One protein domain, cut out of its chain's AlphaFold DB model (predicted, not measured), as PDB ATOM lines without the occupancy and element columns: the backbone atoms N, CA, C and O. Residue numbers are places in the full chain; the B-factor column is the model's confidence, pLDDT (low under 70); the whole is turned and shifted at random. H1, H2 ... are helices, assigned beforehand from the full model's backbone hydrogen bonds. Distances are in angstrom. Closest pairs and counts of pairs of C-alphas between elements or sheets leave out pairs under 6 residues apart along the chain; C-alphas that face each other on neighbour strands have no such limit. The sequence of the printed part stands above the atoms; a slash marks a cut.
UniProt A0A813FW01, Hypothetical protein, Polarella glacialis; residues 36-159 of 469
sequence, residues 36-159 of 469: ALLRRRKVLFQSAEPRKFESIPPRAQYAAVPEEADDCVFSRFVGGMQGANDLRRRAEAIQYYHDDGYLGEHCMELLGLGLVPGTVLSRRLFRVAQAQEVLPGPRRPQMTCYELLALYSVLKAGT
ATOM      1  N   ALA A  36      45.225  18.853  35.797       94.62
ATOM      2  CA  ALA A  36      44.275  17.818  35.395       94.62
ATOM      3  C   ALA A  36      43.024  17.756  36.292       94.62
ATOM      4  O   ALA A  36      41.927  17.448  35.828       94.62
ATOM      5  N   LEU A  37      43.137  18.046  37.596       94.69
ATOM      6  CA  LEU A  37      41.957  18.156  38.461       94.69
ATOM      7  C   LEU A  37      41.145  19.412  38.117       94.69
ATOM      8  O   LEU A  37      39.925  19.321  38.019       94.69
ATOM      9  N   LEU A  38      41.794  20.550  37.853       95.44
ATOM     10  CA  LEU A  38      41.102  21.768  37.414       95.44
ATOM     11  C   LEU A  38      40.357  21.563  36.087       95.44
ATOM     12  O   LEU A  38      39.218  22.011  35.969       95.44
ATOM     13  N   ARG A  39      40.950  20.857  35.114       96.38
ATOM     14  CA  ARG A  39      40.285  20.519  33.842       96.38
ATOM     15  C   ARG A  39      39.054  19.644  34.066       96.38
ATOM     16  O   ARG A  39      37.968  19.991  33.611       96.38
ATOM     17  N   ARG A  40      39.185  18.571  34.856       97.19
ATOM     18  CA  ARG A  40      38.051  17.697  35.213       97.19
ATOM     19  C   ARG A  40      36.935  18.455  35.934       97.19
ATOM     20  O   ARG A  40      35.762  18.229  35.662       97.19
ATOM     21  N   ARG A  41      37.280  19.399  36.814       97.19
ATOM     22  CA  ARG A  41      36.289  20.258  37.478       97.19
ATOM     23  C   ARG A  41      35.583  21.185  36.494       97.19
ATOM     24  O   ARG A  41      34.358  21.257  36.512       97.19
ATOM     25  N   LYS A  42      36.328  21.828  35.591       97.06
ATOM     26  CA  LYS A  42      35.747  22.667  34.535       97.06
ATOM     27  C   LYS A  42      34.774  21.880  33.661       97.06
ATOM     28  O   LYS A  42      33.684  22.374  33.415       97.06
ATOM     29  N   VAL A  43      35.118  20.657  33.250       97.56
ATOM     30  CA  VAL A  43      34.233  19.879  32.370       97.56
ATOM     31  C   VAL A  43      32.973  19.383  33.091       97.56
ATOM     32  O   VAL A  43      31.871  19.461  32.551       97.56
ATOM     33  N   LEU A  44      33.102  18.926  34.341       97.81
ATOM     34  CA  LEU A  44      31.984  18.343  35.092       97.81
ATOM     35  C   LEU A  44      31.079  19.407  35.733       97.81
ATOM     36  O   LEU A  44      29.859  19.260  35.719       97.81
ATOM     37  N   PHE A  45      31.665  20.482  36.262       97.19
ATOM     38  CA  PHE A  45      30.984  21.483  37.093       97.19
ATOM     39  C   PHE A  45      30.958  22.891  36.478       97.19
ATOM     40  O   PHE A  45      30.527  23.829  37.151       97.19
ATOM     41  N   GLN A  46      31.474  23.072  35.253       96.62
ATOM     42  CA  GLN A  46      31.640  24.383  34.596       96.62
ATOM     43  C   GLN A  46      32.355  25.423  35.477       96.62
ATOM     44  O   GLN A  46      32.160  26.628  35.341       96.62
ATOM     45  N   SER A  47      33.177  24.955  36.417       95.56
ATOM     46  CA  SER A  47      33.841  25.786  37.414       95.56
ATOM     47  C   SER A  47      35.138  25.132  37.864       95.56
ATOM     48  O   SER A  47      35.209  23.919  38.049       95.56
ATOM     49  N   ALA A  48      36.169  25.949  38.073       94.00
ATOM     50  CA  ALA A  48      37.372  25.523  38.781       94.00
ATOM     51  C   ALA A  48      37.152  25.501  40.305       94.00
ATOM     52  O   ALA A  48      37.740  24.674  40.998       94.00
ATOM     53  N   GLU A  49      36.285  26.376  40.817       93.94
ATOM     54  CA  GLU A  49      36.026  26.558  42.247       93.94
ATOM     55  C   GLU A  49      34.960  25.581  42.771       93.94
ATOM     56  O   GLU A  49      34.083  25.178  41.995       93.94
ATOM     57  N   PRO A  50      35.020  25.182  44.060       93.31
ATOM     58  CA  PRO A  50      33.983  24.390  44.722       93.31
ATOM     59  C   PRO A  50      32.599  25.033  44.645       93.31
ATOM     60  O   PRO A  50      32.418  26.198  44.998       93.31
ATOM     61  N   ARG A  51      31.602  24.257  44.224       93.69
ATOM     62  CA  ARG A  51      30.195  24.666  44.216       93.69
ATOM     63  C   ARG A  51      29.543  24.460  45.573       93.69
ATOM     64  O   ARG A  51      29.931  23.574  46.331       93.69
ATOM     65  N   LYS A  52      28.476  25.213  45.865       93.88
ATOM     66  CA  LYS A  52      27.748  25.079  47.140       93.88
ATOM     67  C   LYS A  52      27.244  23.660  47.380       93.88
ATOM     68  O   LYS A  52      27.366  23.162  48.495       93.88
ATOM     69  N   PHE A  53      26.757  22.973  46.345       94.88
ATOM     70  CA  PHE A  53      26.288  21.591  46.476       94.88
ATOM     71  C   PHE A  53      27.408  20.609  46.884       94.88
ATOM     72  O   PHE A  53      27.132  19.604  47.537       94.88
ATOM     73  N   GLU A  54      28.681  20.919  46.595       93.94
ATOM     74  CA  GLU A  54      29.830  20.107  47.030       93.94
ATOM     75  C   GLU A  54      30.049  20.161  48.551       93.94
ATOM     76  O   GLU A  54      30.651  19.246  49.112       93.94
ATOM     77  N   SER A  55      29.542  21.192  49.234       93.19
ATOM     78  CA  SER A  55      29.627  21.300  50.698       93.19
ATOM     79  C   SER A  55      28.669  20.355  51.432       93.19
ATOM     80  O   SER A  55      28.814  20.124  52.634       93.19
ATOM     81  N   ILE A  56      27.698  19.782  50.716       94.00
ATOM     82  CA  ILE A  56      26.729  18.843  51.275       94.00
ATOM     83  C   ILE A  56      27.413  17.484  51.476       94.00
ATOM     84  O   ILE A  56      27.953  16.928  50.509       94.00
ATOM     85  N   PRO A  57      27.356  16.898  52.692       93.81
ATOM     86  CA  PRO A  57      27.919  15.578  52.954       93.81
ATOM     87  C   PRO A  57      27.390  14.527  51.961       93.81
ATOM     88  O   PRO A  57      26.187  14.536  51.687       93.81
ATOM     89  N   PRO A  58      28.221  13.590  51.460       94.44
ATOM     90  CA  PRO A  58      27.836  12.644  50.404       94.44
ATOM     91  C   PRO A  58      26.502  11.928  50.650       94.44
ATOM     92  O   PRO A  58      25.643  11.910  49.773       94.44
ATOM     93  N   ARG A  59      26.253  11.446  51.876       95.38
ATOM     94  CA  ARG A  59      24.965  10.842  52.258       95.38
ATOM     95  C   ARG A  59      23.763  11.775  52.093       95.38
ATOM     96  O   ARG A  59      22.691  11.322  51.707       95.38
ATOM     97  N   ALA A  60      23.915  13.060  52.396       96.06
ATOM     98  CA  ALA A  60      22.833  14.035  52.290       96.06
ATOM     99  C   ALA A  60      22.563  14.463  50.834       96.06
ATOM    100  O   ALA A  60      21.457  14.906  50.528       96.06
ATOM    101  N   GLN A  61      23.515  14.267  49.912       96.31
ATOM    102  CA  GLN A  61      23.365  14.641  48.497       96.31
ATOM    103  C   GLN A  61      22.216  13.908  47.783       96.31
ATOM    104  O   GLN A  61      21.669  14.437  46.816       96.31
ATOM    105  N   TYR A  62      21.819  12.722  48.259       96.94
ATOM    106  CA  TYR A  62      20.711  11.944  47.686       96.94
ATOM    107  C   TYR A  62      19.337  12.595  47.892       96.94
ATOM    108  O   TYR A  62      18.455  12.437  47.051       96.94
ATOM    109  N   ALA A  63      19.164  13.341  48.987       96.50
ATOM    110  CA  ALA A  63      17.907  14.002  49.339       96.50
ATOM    111  C   ALA A  63      17.962  15.530  49.176       96.50
ATOM    112  O   ALA A  63      16.922  16.186  49.167       96.50
ATOM    113  N   ALA A  64      19.161  16.106  49.056       95.81
ATOM    114  CA  ALA A  64      19.339  17.547  49.003       95.81
ATOM    115  C   ALA A  64      18.784  18.170  47.714       95.81
ATOM    116  O   ALA A  64      19.021  17.700  46.596       95.81
ATOM    117  N   VAL A  65      18.090  19.292  47.874       93.56
ATOM    118  CA  VAL A  65      17.668  20.159  46.773       93.56
ATOM    119  C   VAL A  65      18.772  21.198  46.555       93.56
ATOM    120  O   VAL A  65      19.234  21.768  47.543       93.56
ATOM    121  N   PRO A  66      19.244  21.429  45.316       91.56
ATOM    122  CA  PRO A  66      20.210  22.491  45.062       91.56
ATOM    123  C   PRO A  66      19.603  23.848  45.437       91.56
ATOM    124  O   PRO A  66      18.492  24.170  45.028       91.56
ATOM    125  N   GLU A  67      20.327  24.627  46.240       86.88
ATOM    126  CA  GLU A  67      19.902  25.978  46.634       86.88
ATOM    127  C   GLU A  67      19.996  26.965  45.467       86.88
ATOM    128  O   GLU A  67      19.216  27.909  45.368       86.88
ATOM    129  N   GLU A  68      20.967  26.747  44.581       83.31
ATOM    130  CA  GLU A  68      21.193  27.571  43.402       83.31
ATOM    131  C   GLU A  68      20.353  27.033  42.248       83.31
ATOM    132  O   GLU A  68      20.587  25.929  41.755       83.31
ATOM    133  N   ALA A  69      19.388  27.839  41.801       80.31
ATOM    134  CA  ALA A  69      18.573  27.525  40.630       80.31
ATOM    135  C   ALA A  69      19.429  27.299  39.364       80.31
ATOM    136  O   ALA A  69      19.026  26.540  38.485       80.31
ATOM    137  N   ASP A  70      20.625  27.897  39.321       84.06
ATOM    138  CA  ASP A  70      21.533  27.898  38.171       84.06
ATOM    139  C   ASP A  70      22.706  26.911  38.308       84.06
ATOM    140  O   ASP A  70      23.732  27.039  37.628       84.06
ATOM    141  N   ASP A  71      22.599  25.899  39.175       94.75
ATOM    142  CA  ASP A  71      23.616  24.852  39.210       94.75
ATOM    143  C   ASP A  71      23.619  24.075  37.873       94.75
ATOM    144  O   ASP A  71      22.745  23.254  37.594       94.75
ATOM    145  N   CYS A  72      24.638  24.354  37.050       95.00
ATOM    146  CA  CYS A  72      24.909  23.725  35.752       95.00
ATOM    147  C   CYS A  72      24.746  22.198  35.700       95.00
ATOM    148  O   CYS A  72      24.377  21.671  34.652       95.00
ATOM    149  N   VAL A  73      25.021  21.465  36.789       96.69
ATOM    150  CA  VAL A  73      24.852  20.008  36.790       96.69
ATOM    151  C   VAL A  73      23.376  19.681  36.645       96.69
ATOM    152  O   VAL A  73      23.022  18.865  35.799       96.69
ATOM    153  N   PHE A  74      22.521  20.340  37.426       96.56
ATOM    154  CA  PHE A  74      21.079  20.108  37.441       96.56
ATOM    155  C   PHE A  74      20.361  20.758  36.262       96.56
ATOM    156  O   PHE A  74      19.420  20.163  35.736       96.56
ATOM    157  N   SER A  75      20.806  21.934  35.810       95.12
ATOM    158  CA  SER A  75      20.204  22.597  34.646       95.12
ATOM    159  C   SER A  75      20.449  21.832  33.341       95.12
ATOM    160  O   SER A  75      19.602  21.866  32.450       95.12
ATOM    161  N   ARG A  76      21.551  21.072  33.249       94.69
ATOM    162  CA  ARG A  76      21.872  20.208  32.101       94.69
ATOM    163  C   ARG A  76      21.072  18.896  32.075       94.69
ATOM    164  O   ARG A  76      21.029  18.226  31.048       94.69
ATOM    165  N   PHE A  77      20.440  18.478  33.175       94.75
ATOM    166  CA  PHE A  77      19.758  17.179  33.207       94.75
ATOM    167  C   PHE A  77      18.583  17.115  32.227       94.75
ATOM    168  O   PHE A  77      17.653  17.922  32.272       94.75
ATOM    169  N   VAL A  78      18.563  16.066  31.404       89.69
ATOM    170  CA  VAL A  78      17.390  15.729  30.589       89.69
ATOM    171  C   VAL A  78      16.223  15.395  31.527       89.69
ATOM    172  O   VAL A  78      16.337  14.515  32.381       89.69
ATOM    173  N   GLY A  79      15.108  16.118  31.393       91.81
ATOM    174  CA  GLY A  79      13.973  16.040  32.327       91.81
ATOM    175  C   GLY A  79      14.143  16.880  33.603       91.81
ATOM    176  O   GLY A  79      13.361  16.729  34.545       91.81
ATOM    177  N   GLY A  80      15.158  17.749  33.650       93.88
ATOM    178  CA  GLY A  80      15.439  18.662  34.756       93.88
ATOM    179  C   GLY A  80      15.644  17.947  36.092       93.88
ATOM    180  O   GLY A  80      16.179  16.838  36.167       93.88
ATOM    181  N   MET A  81      15.158  18.566  37.171       94.88
ATOM    182  CA  MET A  81      15.290  18.028  38.531       94.88
ATOM    183  C   MET A  81      14.672  16.639  38.714       94.88
ATOM    184  O   MET A  81      15.163  15.862  39.533       94.88
ATOM    185  N   GLN A  82      13.619  16.300  37.966       95.69
ATOM    186  CA  GLN A  82      13.008  14.974  38.061       95.69
ATOM    187  C   GLN A  82      13.972  13.891  37.563       95.69
ATOM    188  O   GLN A  82      14.185  12.911  38.275       95.69
ATOM    189  N   GLY A  83      14.618  14.110  36.411       96.19
ATOM    190  CA  GLY A  83      15.623  13.189  35.870       96.19
ATOM    191  C   GLY A  83      16.832  13.026  36.797       96.19
ATOM    192  O   GLY A  83      17.304  11.907  37.016       96.19
ATOM    193  N   ALA A  84      17.281  14.119  37.422       97.00
ATOM    194  CA  ALA A  84      18.332  14.067  38.441       97.00
ATOM    195  C   ALA A  84      17.905  13.226  39.660       97.00
ATOM    196  O   ALA A  84      18.657  12.367  40.123       97.00
ATOM    197  N   ASN A  85      16.677  13.414  40.154       97.12
ATOM    198  CA  ASN A  85      16.135  12.648  41.278       97.12
ATOM    199  C   ASN A  85      15.914  11.163  40.943       97.12
ATOM    200  O   ASN A  85      16.117  10.306  41.805       97.12
ATOM    201  N   ASP A  86      15.548  10.835  39.702       97.44
ATOM    202  CA  ASP A  86      15.474   9.450  39.226       97.44
ATOM    203  C   ASP A  86      16.850   8.773  39.251       97.44
ATOM    204  O   ASP A  86      16.976   7.639  39.726       97.44
ATOM    205  N   LEU A  87      17.905   9.463  38.796       97.94
ATOM    206  CA  LEU A  87      19.266   8.931  38.885       97.94
ATOM    207  C   LEU A  87      19.730   8.799  40.343       97.94
ATOM    208  O   LEU A  87      20.307   7.769  40.689       97.94
ATOM    209  N   ARG A  88      19.423   9.775  41.210       97.88
ATOM    210  CA  ARG A  88      19.724   9.706  42.654       97.88
ATOM    211  C   ARG A  88      19.121   8.474  43.308       97.88
ATOM    212  O   ARG A  88      19.852   7.749  43.968       97.88
ATOM    213  N   ARG A  89      17.832   8.193  43.081       97.81
ATOM    214  CA  ARG A  89      17.163   7.000  43.635       97.81
ATOM    215  C   ARG A  89      17.838   5.701  43.193       97.81
ATOM    216  O   ARG A  89      18.047   4.806  44.008       97.81
ATOM    217  N   ARG A  90      18.223   5.601  41.915       97.94
ATOM    218  CA  ARG A  90      18.958   4.429  41.401       97.94
ATOM    219  C   ARG A  90      20.359   4.314  42.006       97.94
ATOM    220  O   ARG A  90      20.776   3.214  42.352       97.94
ATOM    221  N   ALA A  91      21.061   5.434  42.168       97.50
ATOM    222  CA  ALA A  91      22.365   5.480  42.823       97.50
ATOM    223  C   ALA A  91      22.280   5.116  44.311       97.50
ATOM    224  O   ALA A  91      23.138   4.402  44.825       97.50
ATOM    225  N   GLU A  92      21.227   5.559  44.996       96.94
ATOM    226  CA  GLU A  92      20.978   5.261  46.404       96.94
ATOM    227  C   GLU A  92      20.765   3.761  46.631       96.94
ATOM    228  O   GLU A  92      21.247   3.214  47.622       96.94
ATOM    229  N   ALA A  93      20.104   3.086  45.686       96.88
ATOM    230  CA  ALA A  93      19.824   1.653  45.744       96.88
ATOM    231  C   ALA A  93      21.078   0.765  45.639       96.88
ATOM    232  O   ALA A  93      21.036  -0.389  46.064       96.88
ATOM    233  N   ILE A  94      22.183   1.281  45.088       95.38
ATOM    234  CA  ILE A  94      23.434   0.528  44.895       95.38
ATOM    235  C   ILE A  94      24.579   0.995  45.801       95.38
ATOM    236  O   ILE A  94      25.689   0.465  45.702       95.38
ATOM    237  N   GLN A  95      24.358   2.002  46.649       92.00
ATOM    238  CA  GLN A  95      25.390   2.486  47.565       92.00
ATOM    239  C   GLN A  95      25.715   1.420  48.624       92.00
ATOM    240  O   GLN A  95      24.838   0.678  49.076       92.00
ATOM    241  N   TYR A  96      26.962   1.374  49.087       85.75
ATOM    242  CA  TYR A  96      27.308   0.541  50.234       85.75
ATOM    243  C   TYR A  96      26.824   1.221  51.519       85.75
ATOM    244  O   TYR A  96      27.208   2.350  51.818       85.75
ATOM    245  N   TYR A  97      25.995   0.530  52.309       79.31
ATOM    246  CA  TYR A  97      25.403   1.073  53.543       79.31
ATOM    247  C   TYR A  97      26.428   1.604  54.558       79.31
ATOM    248  O   TYR A  97      26.093   2.466  55.364       79.31
ATOM    249  N   HIS A  98      27.661   1.100  54.522       86.56
ATOM    250  CA  HIS A  98      28.725   1.468  55.455       86.56
ATOM    251  C   HIS A  98      29.650   2.581  54.943       86.56
ATOM    252  O   HIS A  98      30.521   3.020  55.688       86.56
ATOM    253  N   ASP A  99      29.448   3.063  53.715       86.81
ATOM    254  CA  ASP A  99      30.375   3.983  53.057       86.81
ATOM    255  C   ASP A  99      29.870   5.430  53.067       86.81
ATOM    256  O   ASP A  99      30.122   6.159  52.125       86.81
ATOM    257  N   ASP A 100      29.134   5.879  54.086       91.75
ATOM    258  CA  ASP A 100      28.741   7.295  54.265       91.75
ATOM    259  C   ASP A 100      28.088   7.975  53.032       91.75
ATOM    260  O   ASP A 100      28.163   9.195  52.867       91.75
ATOM    261  N   GLY A 101      27.437   7.205  52.152       93.44
ATOM    262  CA  GLY A 101      26.848   7.707  50.903       93.44
ATOM    263  C   GLY A 101      27.805   7.823  49.710       93.44
ATOM    264  O   GLY A 101      27.474   8.480  48.727       93.44
ATOM    265  N   TYR A 102      28.986   7.215  49.777       96.06
ATOM    266  CA  TYR A 102      29.888   7.083  48.638       96.06
ATOM    267  C   TYR A 102      29.497   5.911  47.720       96.06
ATOM    268  O   TYR A 102      28.896   4.914  48.130       96.06
ATOM    269  N   LEU A 103      29.884   6.033  46.451       96.38
ATOM    270  CA  LEU A 103      29.651   5.065  45.388       96.38
ATOM    271  C   LEU A 103      30.965   4.401  44.959       96.38
ATOM    272  O   LEU A 103      31.988   5.064  44.759       96.38
ATOM    273  N   GLY A 104      30.921   3.078  44.792       95.88
ATOM    274  CA  GLY A 104      32.000   2.288  44.195       95.88
ATOM    275  C   GLY A 104      31.962   2.298  42.665       95.88
ATOM    276  O   GLY A 104      31.039   2.834  42.060       95.88
ATOM    277  N   GLU A 105      32.954   1.673  42.028       95.75
ATOM    278  CA  GLU A 105      33.098   1.634  40.560       95.75
ATOM    279  C   GLU A 105      31.865   1.063  39.833       95.75
ATOM    280  O   GLU A 105      31.548   1.476  38.720       95.75
ATOM    281  N   HIS A 106      31.116   0.158  40.469       95.44
ATOM    282  CA  HIS A 106      29.913  -0.458  39.897       95.44
ATOM    283  C   HIS A 106      28.813   0.551  39.542       95.44
ATOM    284  O   HIS A 106      27.975   0.263  38.695       95.44
ATOM    285  N   CYS A 107      28.825   1.762  40.113       97.00
ATOM    286  CA  CYS A 107      27.857   2.794  39.737       97.00
ATOM    287  C   CYS A 107      27.995   3.290  38.287       97.00
ATOM    288  O   CYS A 107      27.060   3.910  37.781       97.00
ATOM    289  N   MET A 108      29.099   2.980  37.593       97.25
ATOM    290  CA  MET A 108      29.252   3.267  36.162       97.25
ATOM    291  C   MET A 108      28.179   2.579  35.301       97.25
ATOM    292  O   MET A 108      27.835   3.097  34.240       97.25
ATOM    293  N   GLU A 109      27.573   1.481  35.771       96.00
ATOM    294  CA  GLU A 109      26.436   0.842  35.090       96.00
ATOM    295  C   GLU A 109      25.229   1.785  34.955       96.00
ATOM    296  O   GLU A 109      24.494   1.729  33.968       96.00
ATOM    297  N   LEU A 110      25.040   2.706  35.910       97.00
ATOM    298  CA  LEU A 110      23.908   3.636  35.912       97.00
ATOM    299  C   LEU A 110      23.960   4.660  34.775       97.00
ATOM    300  O   LEU A 110      22.923   5.245  34.443       97.00
ATOM    301  N   LEU A 111      25.137   4.853  34.171       96.75
ATOM    302  CA  LEU A 111      25.334   5.719  33.009       96.75
ATOM    303  C   LEU A 111      24.707   5.130  31.735       96.75
ATOM    304  O   LEU A 111      24.431   5.871  30.789       96.75
ATOM    305  N   GLY A 112      24.458   3.813  31.714       94.50
ATOM    306  CA  GLY A 112      23.862   3.122  30.572       94.50
ATOM    307  C   GLY A 112      24.747   3.162  29.325       94.50
ATOM    308  O   GLY A 112      24.231   3.337  28.229       94.50
ATOM    309  N   LEU A 113      26.068   3.061  29.505       91.25
ATOM    310  CA  LEU A 113      27.067   3.113  28.426       91.25
ATOM    311  C   LEU A 113      27.508   1.726  27.919       91.25
ATOM    312  O   LEU A 113      28.506   1.634  27.219       91.25
ATOM    313  N   GLY A 114      26.889   0.637  28.388       90.44
ATOM    314  CA  GLY A 114      27.340  -0.726  28.054       90.44
ATOM    315  C   GLY A 114      28.719  -1.106  28.627       90.44
ATOM    316  O   GLY A 114      29.244  -2.182  28.341       90.44
ATOM    317  N   LEU A 115      29.322  -0.253  29.464       90.44
ATOM    318  CA  LEU A 115      30.626  -0.512  30.071       90.44
ATOM    319  C   LEU A 115      30.515  -1.593  31.146       90.44
ATOM    320  O   LEU A 115      29.893  -1.394  32.188       90.44
ATOM    321  N   VAL A 116      31.193  -2.720  30.928       88.44
ATOM    322  CA  VAL A 116      31.308  -3.772  31.941       88.44
ATOM    323  C   VAL A 116      32.130  -3.239  33.134       88.44
ATOM    324  O   VAL A 116      33.228  -2.700  32.919       88.44
ATOM    325  N   PRO A 117      31.654  -3.373  34.389       90.19
ATOM    326  CA  PRO A 117      32.427  -2.990  35.571       90.19
ATOM    327  C   PRO A 117      33.779  -3.700  35.632       90.19
ATOM    328  O   PRO A 117      33.903  -4.870  35.270       90.19
ATOM    329  N   GLY A 118      34.815  -3.008  36.101       91.06
ATOM    330  CA  GLY A 118      36.157  -3.573  36.187       91.06
ATOM    331  C   GLY A 118      36.909  -3.611  34.853       91.06
ATOM    332  O   GLY A 118      38.033  -4.125  34.810       91.06
ATOM    333  N   THR A 119      36.354  -3.063  33.771       92.81
ATOM    334  CA  THR A 119      37.116  -2.790  32.543       92.81
ATOM    335  C   THR A 119      38.061  -1.603  32.735       92.81
ATOM    336  O   THR A 119      37.930  -0.811  33.670       92.81
ATOM    337  N   VAL A 120      39.061  -1.475  31.857       92.81
ATOM    338  CA  VAL A 120      39.999  -0.339  31.899       92.81
ATOM    339  C   VAL A 120      39.258   0.984  31.711       92.81
ATOM    340  O   VAL A 120      39.515   1.925  32.458       92.81
ATOM    341  N   LEU A 121      38.316   1.034  30.766       94.06
ATOM    342  CA  LEU A 121      37.559   2.244  30.468       94.06
ATOM    343  C   LEU A 121      36.609   2.630  31.610       94.06
ATOM    344  O   LEU A 121      36.614   3.787  32.016       94.06
ATOM    345  N   SER A 122      35.881   1.666  32.190       95.31
ATOM    346  CA  SER A 122      35.009   1.918  33.352       95.31
ATOM    347  C   SER A 122      35.795   2.479  34.544       95.31
ATOM    348  O   SER A 122      35.457   3.540  35.073       95.31
ATOM    349  N   ARG A 123      36.939   1.862  34.888       96.00
ATOM    350  CA  ARG A 123      37.849   2.376  35.930       96.00
ATOM    351  C   ARG A 123      38.355   3.784  35.653       96.00
ATOM    352  O   ARG A 123      38.482   4.577  36.585       96.00
ATOM    353  N   ARG A 124      38.719   4.075  34.401       95.44
ATOM    354  CA  ARG A 124      39.217   5.399  34.007       95.44
ATOM    355  C   ARG A 124      38.122   6.442  34.138       95.44
ATOM    356  O   ARG A 124      38.334   7.428  34.830       95.44
ATOM    357  N   LEU A 125      36.948   6.186  33.568       97.12
ATOM    358  CA  LEU A 125      35.812   7.097  33.642       97.12
ATOM    359  C   LEU A 125      35.414   7.388  35.097       97.12
ATOM    360  O   LEU A 125      35.237   8.545  35.466       97.12
ATOM    361  N   PHE A 126      35.399   6.357  35.947       97.44
ATOM    362  CA  PHE A 126      35.164   6.501  37.385       97.44
ATOM    363  C   PHE A 126      36.187   7.426  38.066       97.44
ATOM    364  O   PHE A 126      35.817   8.284  38.864       97.44
ATOM    365  N   ARG A 127      37.481   7.303  37.739       96.44
ATOM    366  CA  ARG A 127      38.539   8.187  38.272       96.44
ATOM    367  C   ARG A 127      38.480   9.603  37.706       96.44
ATOM    368  O   ARG A 127      38.835  10.551  38.400       96.44
ATOM    369  N   VAL A 128      38.058   9.764  36.457       97.06
ATOM    370  CA  VAL A 128      37.872  11.084  35.842       97.06
ATOM    371  C   VAL A 128      36.715  11.822  36.514       97.06
ATOM    372  O   VAL A 128      36.865  12.989  36.863       97.06
ATOM    373  N   ALA A 129      35.613  11.125  36.793       97.56
ATOM    374  CA  ALA A 129      34.455  11.680  37.497       97.56
ATOM    375  C   ALA A 129      34.765  12.132  38.929       97.56
ATOM    376  O   ALA A 129      34.110  13.022  39.466       97.56
ATOM    377  N   GLN A 130      35.791  11.533  39.536       96.75
ATOM    378  CA  GLN A 130      36.318  11.923  40.832       96.75
ATOM    379  C   GLN A 130      37.041  13.287  40.752       96.75
ATOM    380  O   GLN A 130      38.276  13.355  40.748       96.75
ATOM    381  N   ALA A 131      36.261  14.372  40.746       95.88
ATOM    382  CA  ALA A 131      36.720  15.759  40.641       95.88
ATOM    383  C   ALA A 131      36.252  16.696  41.776       95.88
ATOM    384  O   ALA A 131      36.812  17.782  41.938       95.88
ATOM    385  N   GLN A 132      35.271  16.297  42.592       92.00
ATOM    386  CA  GLN A 132      34.809  17.060  43.756       92.00
ATOM    387  C   GLN A 132      35.936  17.208  44.780       92.00
ATOM    388  O   GLN A 132      36.663  16.250  45.068       92.00
ATOM    389  N   GLU A 133      36.071  18.400  45.351       85.75
ATOM    390  CA  GLU A 133      36.953  18.623  46.494       85.75
ATOM    391  C   GLU A 133      36.157  18.350  47.775       85.75
ATOM    392  O   GLU A 133      35.248  19.092  48.135       85.75
ATOM    393  N   VAL A 134      36.442  17.227  48.440       77.00
ATOM    394  CA  VAL A 134      35.733  16.851  49.669       77.00
ATOM    395  C   VAL A 134      36.445  17.478  50.866       77.00
ATOM    396  O   VAL A 134      37.528  17.039  51.250       77.00
ATOM    397  N   LEU A 135      35.818  18.481  51.477       79.50
ATOM    398  CA  LEU A 135      36.273  19.097  52.723       79.50
ATOM    399  C   LEU A 135      35.425  18.600  53.911       79.50
ATOM    400  O   LEU A 135      34.211  18.476  53.760       79.50
ATOM    401  N   PRO A 136      35.998  18.381  55.111       74.62
ATOM    402  CA  PRO A 136      37.417  18.252  55.440       74.62
ATOM    403  C   PRO A 136      37.871  16.781  55.371       74.62
ATOM    404  O   PRO A 136      37.358  15.935  56.103       74.62
ATOM    405  N   GLY A 137      38.867  16.446  54.550       76.56
ATOM    406  CA  GLY A 137      39.502  15.129  54.644       76.56
ATOM    407  C   GLY A 137      40.285  14.690  53.412       76.56
ATOM    408  O   GLY A 137      40.202  15.316  52.357       76.56
ATOM    409  N   PRO A 138      41.063  13.598  53.528       80.44
ATOM    410  CA  PRO A 138      41.665  12.973  52.364       80.44
ATOM    411  C   PRO A 138      40.565  12.433  51.447       80.44
ATOM    412  O   PRO A 138      39.617  11.781  51.893       80.44
ATOM    413  N   ARG A 139      40.723  12.675  50.146       83.94
ATOM    414  CA  ARG A 139      39.829  12.149  49.117       83.94
ATOM    415  C   ARG A 139      39.794  10.619  49.189       83.94
ATOM    416  O   ARG A 139      40.826   9.963  49.037       83.94
ATOM    417  N   ARG A 140      38.607  10.047  49.396       89.38
ATOM    418  CA  ARG A 140      38.396   8.596  49.284       89.38
ATOM    419  C   ARG A 140      38.484   8.186  47.806       89.38
ATOM    420  O   ARG A 140      38.083   8.970  46.947       89.38
ATOM    421  N   PRO A 141      38.943   6.966  47.476       92.62
ATOM    422  CA  PRO A 141      38.925   6.441  46.106       92.62
ATOM    423  C   PRO A 141      37.505   6.019  45.677       92.62
ATOM    424  O   PRO A 141      37.317   5.002  45.013       92.62
ATOM    425  N   GLN A 142      36.497   6.780  46.098       95.00
ATOM    426  CA  GLN A 142      35.082   6.554  45.853       95.00
ATOM    427  C   GLN A 142      34.468   7.836  45.293       95.00
ATOM    428  O   GLN A 142      35.021   8.922  45.470       95.00
ATOM    429  N   MET A 143      33.346   7.696  44.599       96.44
ATOM    430  CA  MET A 143      32.663   8.813  43.954       96.44
ATOM    431  C   MET A 143      31.474   9.278  44.800       96.44
ATOM    432  O   MET A 143      30.841   8.466  45.478       96.44
ATOM    433  N   THR A 144      31.162  10.569  44.789       96.81
ATOM    434  CA  THR A 144      29.947  11.100  45.425       96.81
ATOM    435  C   THR A 144      28.735  10.990  44.495       96.81
ATOM    436  O   THR A 144      28.857  10.752  43.290       96.81
ATOM    437  N   CYS A 145      27.530  11.178  45.037       97.69
ATOM    438  CA  CYS A 145      26.326  11.241  44.211       97.69
ATOM    439  C   CYS A 145      26.370  12.440  43.244       97.69
ATOM    440  O   CYS A 145      25.966  12.313  42.089       97.69
ATOM    441  N   TYR A 146      26.901  13.584  43.686       97.81
ATOM    442  CA  TYR A 146      27.029  14.776  42.849       97.81
ATOM    443  C   TYR A 146      27.988  14.580  41.670       97.81
ATOM    444  O   TYR A 146      27.669  14.981  40.555       97.81
ATOM    445  N   GLU A 147      29.112  13.892  41.874       98.06
ATOM    446  CA  GLU A 147      30.041  13.535  40.794       98.06
ATOM    447  C   GLU A 147      29.399  12.606  39.754       98.06
ATOM    448  O   GLU A 147      29.570  12.819  38.552       98.06
ATOM    449  N   LEU A 148      28.598  11.622  40.193       98.38
ATOM    450  CA  LEU A 148      27.829  10.771  39.276       98.38
ATOM    451  C   LEU A 148      26.825  11.594  38.457       98.38
ATOM    452  O   LEU A 148      26.702  11.384  37.250       98.38
ATOM    453  N   LEU A 149      26.106  12.519  39.104       98.25
ATOM    454  CA  LEU A 149      25.151  13.411  38.440       98.25
ATOM    455  C   LEU A 149      25.857  14.297  37.406       98.25
ATOM    456  O   LEU A 149      25.385  14.396  36.276       98.25
ATOM    457  N   ALA A 150      26.996  14.890  37.765       98.31
ATOM    458  CA  ALA A 150      27.789  15.734  36.877       98.31
ATOM    459  C   ALA A 150      28.303  14.960  35.658       98.31
ATOM    460  O   ALA A 150      28.133  15.405  34.525       98.31
ATOM    461  N   LEU A 151      28.856  13.760  35.869       98.50
ATOM    462  CA  LEU A 151      29.295  12.911  34.765       98.50
ATOM    463  C   LEU A 151      28.120  12.530  33.854       98.50
ATOM    464  O   LEU A 151      28.219  12.643  32.633       98.50
ATOM    465  N   TYR A 152      26.999  12.093  34.434       98.12
ATOM    466  CA  TYR A 152      25.816  11.714  33.666       98.12
ATOM    467  C   TYR A 152      25.269  12.887  32.846       98.12
ATOM    468  O   TYR A 152      24.896  12.699  31.688       98.12
ATOM    469  N   SER A 153      25.235  14.095  33.419       97.50
ATOM    470  CA  SER A 153      24.729  15.272  32.716       97.50
ATOM    471  C   SER A 153      25.619  15.644  31.528       97.50
ATOM    472  O   SER A 153      25.079  15.891  30.451       97.50
ATOM    473  N   VAL A 154      26.955  15.607  31.671       97.81
ATOM    474  CA  VAL A 154      27.887  15.800  30.537       97.81
ATOM    475  C   VAL A 154      27.639  14.750  29.454       97.81
ATOM    476  O   VAL A 154      27.477  15.091  28.291       97.81
ATOM    477  N   LEU A 155      27.548  13.470  29.819       96.75
ATOM    478  CA  LEU A 155      27.395  12.389  28.838       96.75
ATOM    479  C   LEU A 155      26.072  12.434  28.061       96.75
ATOM    480  O   LEU A 155      26.007  11.922  26.947       96.75
ATOM    481  N   LYS A 156      25.002  12.974  28.658       95.75
ATOM    482  CA  LYS A 156      23.668  12.994  28.035       95.75
ATOM    483  C   LYS A 156      23.304  14.317  27.375       95.75
ATOM    484  O   LYS A 156      22.476  14.304  26.472       95.75
ATOM    485  N   ALA A 157      23.865  15.427  27.837       95.88
ATOM    486  CA  ALA A 157      23.484  16.765  27.388       95.88
ATOM    487  C   ALA A 157      24.654  17.766  27.433       95.88
ATOM    488  O   ALA A 157      24.437  18.975  27.434       95.88
ATOM    489  N   GLY A 158      25.895  17.278  27.514       95.62
ATOM    490  CA  GLY A 158      27.085  18.105  27.364       95.62
ATOM    491  C   GLY A 158      27.263  18.563  25.921       95.62
ATOM    492  O   GLY A 158      26.840  17.895  24.975       95.62
ATOM    493  N   THR A 159      27.912  19.710  25.763       94.56
ATOM    494  CA  THR A 159      28.344  20.206  24.452       94.56
ATOM    495  C   THR A 159      29.419  19.295  23.854       94.56
ATOM    496  O   THR A 159      30.080  18.538  24.569       94.56
TER     497      THR A 159
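This is residues 36 to 159 of the 469 residues of the protein "Hypothetical protein" of Polarella glacialis (UniProt A0A813FW01). One helix, H8, lies in the core of a rounded body, and H1, H4, H5 and H7 pack round it, mostly crossed, while H6 closes the ring between H5 and H7. H3 packs on the end of H8 where residues 145 and 146 lie, and the small H2 touches no helix. The printed part has 124 residues with eight named helices, H1 to H8 in that order along the chain, and no named strand; its class is all helix. It is compact, with a radius of gyration of the C-alphas of 13.2 A, and spans 35 by 32 by 30 A.

H1, residues 36 to 45, starts with C-alpha 36 at (44.275, 17.818, 35.395) and is 13.9 A long from first to last C-alpha. H2, residues 52 to 55, and H3, residues 58 to 62, are small, as is H4, residues 72 to 75. H5, residues 80 to 94, is the longest helix at 22.3 A and begins with C-alpha 80 at (15.439, 18.662, 34.756). H6, residues 105 to 111, measures 11.6 A and H7, residues 120 to 129, 14.4 A. H8, residues 145 to 157, measures 17.9 A and ends with C-alpha 157 at (23.484, 16.765, 27.388).

H8 is the hub, touching five helices. H1 touches it, closest at the C-alphas of Leu 44 and Ala 150, 5.3 A apart, with lines at 73 degrees, only just about perpendicular. H3 touches residues 145 to 146 of H8 alone, closest at the C-alphas of Gln 61 and Cys 145, 6.2 A. H4 touches residues 149 to 153 of H8 alone, closest at the C-alphas of Val 73 and Ala 150, 5.2 A. H5 touches residues 145 to 149 of H8 alone, at a steep tilt of 52 degrees, opposite ways; the closest C-alphas, of Ala 84 and Leu 149, are 6.9 A apart. H7 touches residues 147 to 151 of H8 alone, closest at the C-alphas of Ala 129 and Glu 147, 5.8 A. H5 and H6 form a helical hairpin, with the C-alphas of Ala 91 and Cys 107 closest at 6.8 A and a shallow tilt of 34 degrees, only just short of steep. H6 touches H7 about perpendicular, at 82 degrees, closest at the C-alphas of Glu 105 and Phe 126, 6.2 A. H2 is close to but not clearly touching H8, with the C-alphas of Glu 54 and Tyr 146 closest at 7.3 A. H1 and H5 are apart, as are H5 and H7. Every O i to N i+4 pair is within hydrogen-bond range in H1, H7 and H8, against 10 of 11 in H5, 0 of 1 in H3 and 0 of 3 in H6; H3 has 1 of 2 and H6 4 of 4 O i to N i+3 pairs within range, and H2 and H4 are too short for an i+4 pair.

The two C-alphas farthest apart, of Ala 69 and Thr 119, are 36.4 A apart. The printed part has no cut. The link from H7 to H8, residues 130 to 144, is long. The mean pLDDT of the printed part is 93.8, and no printed residue is under 70.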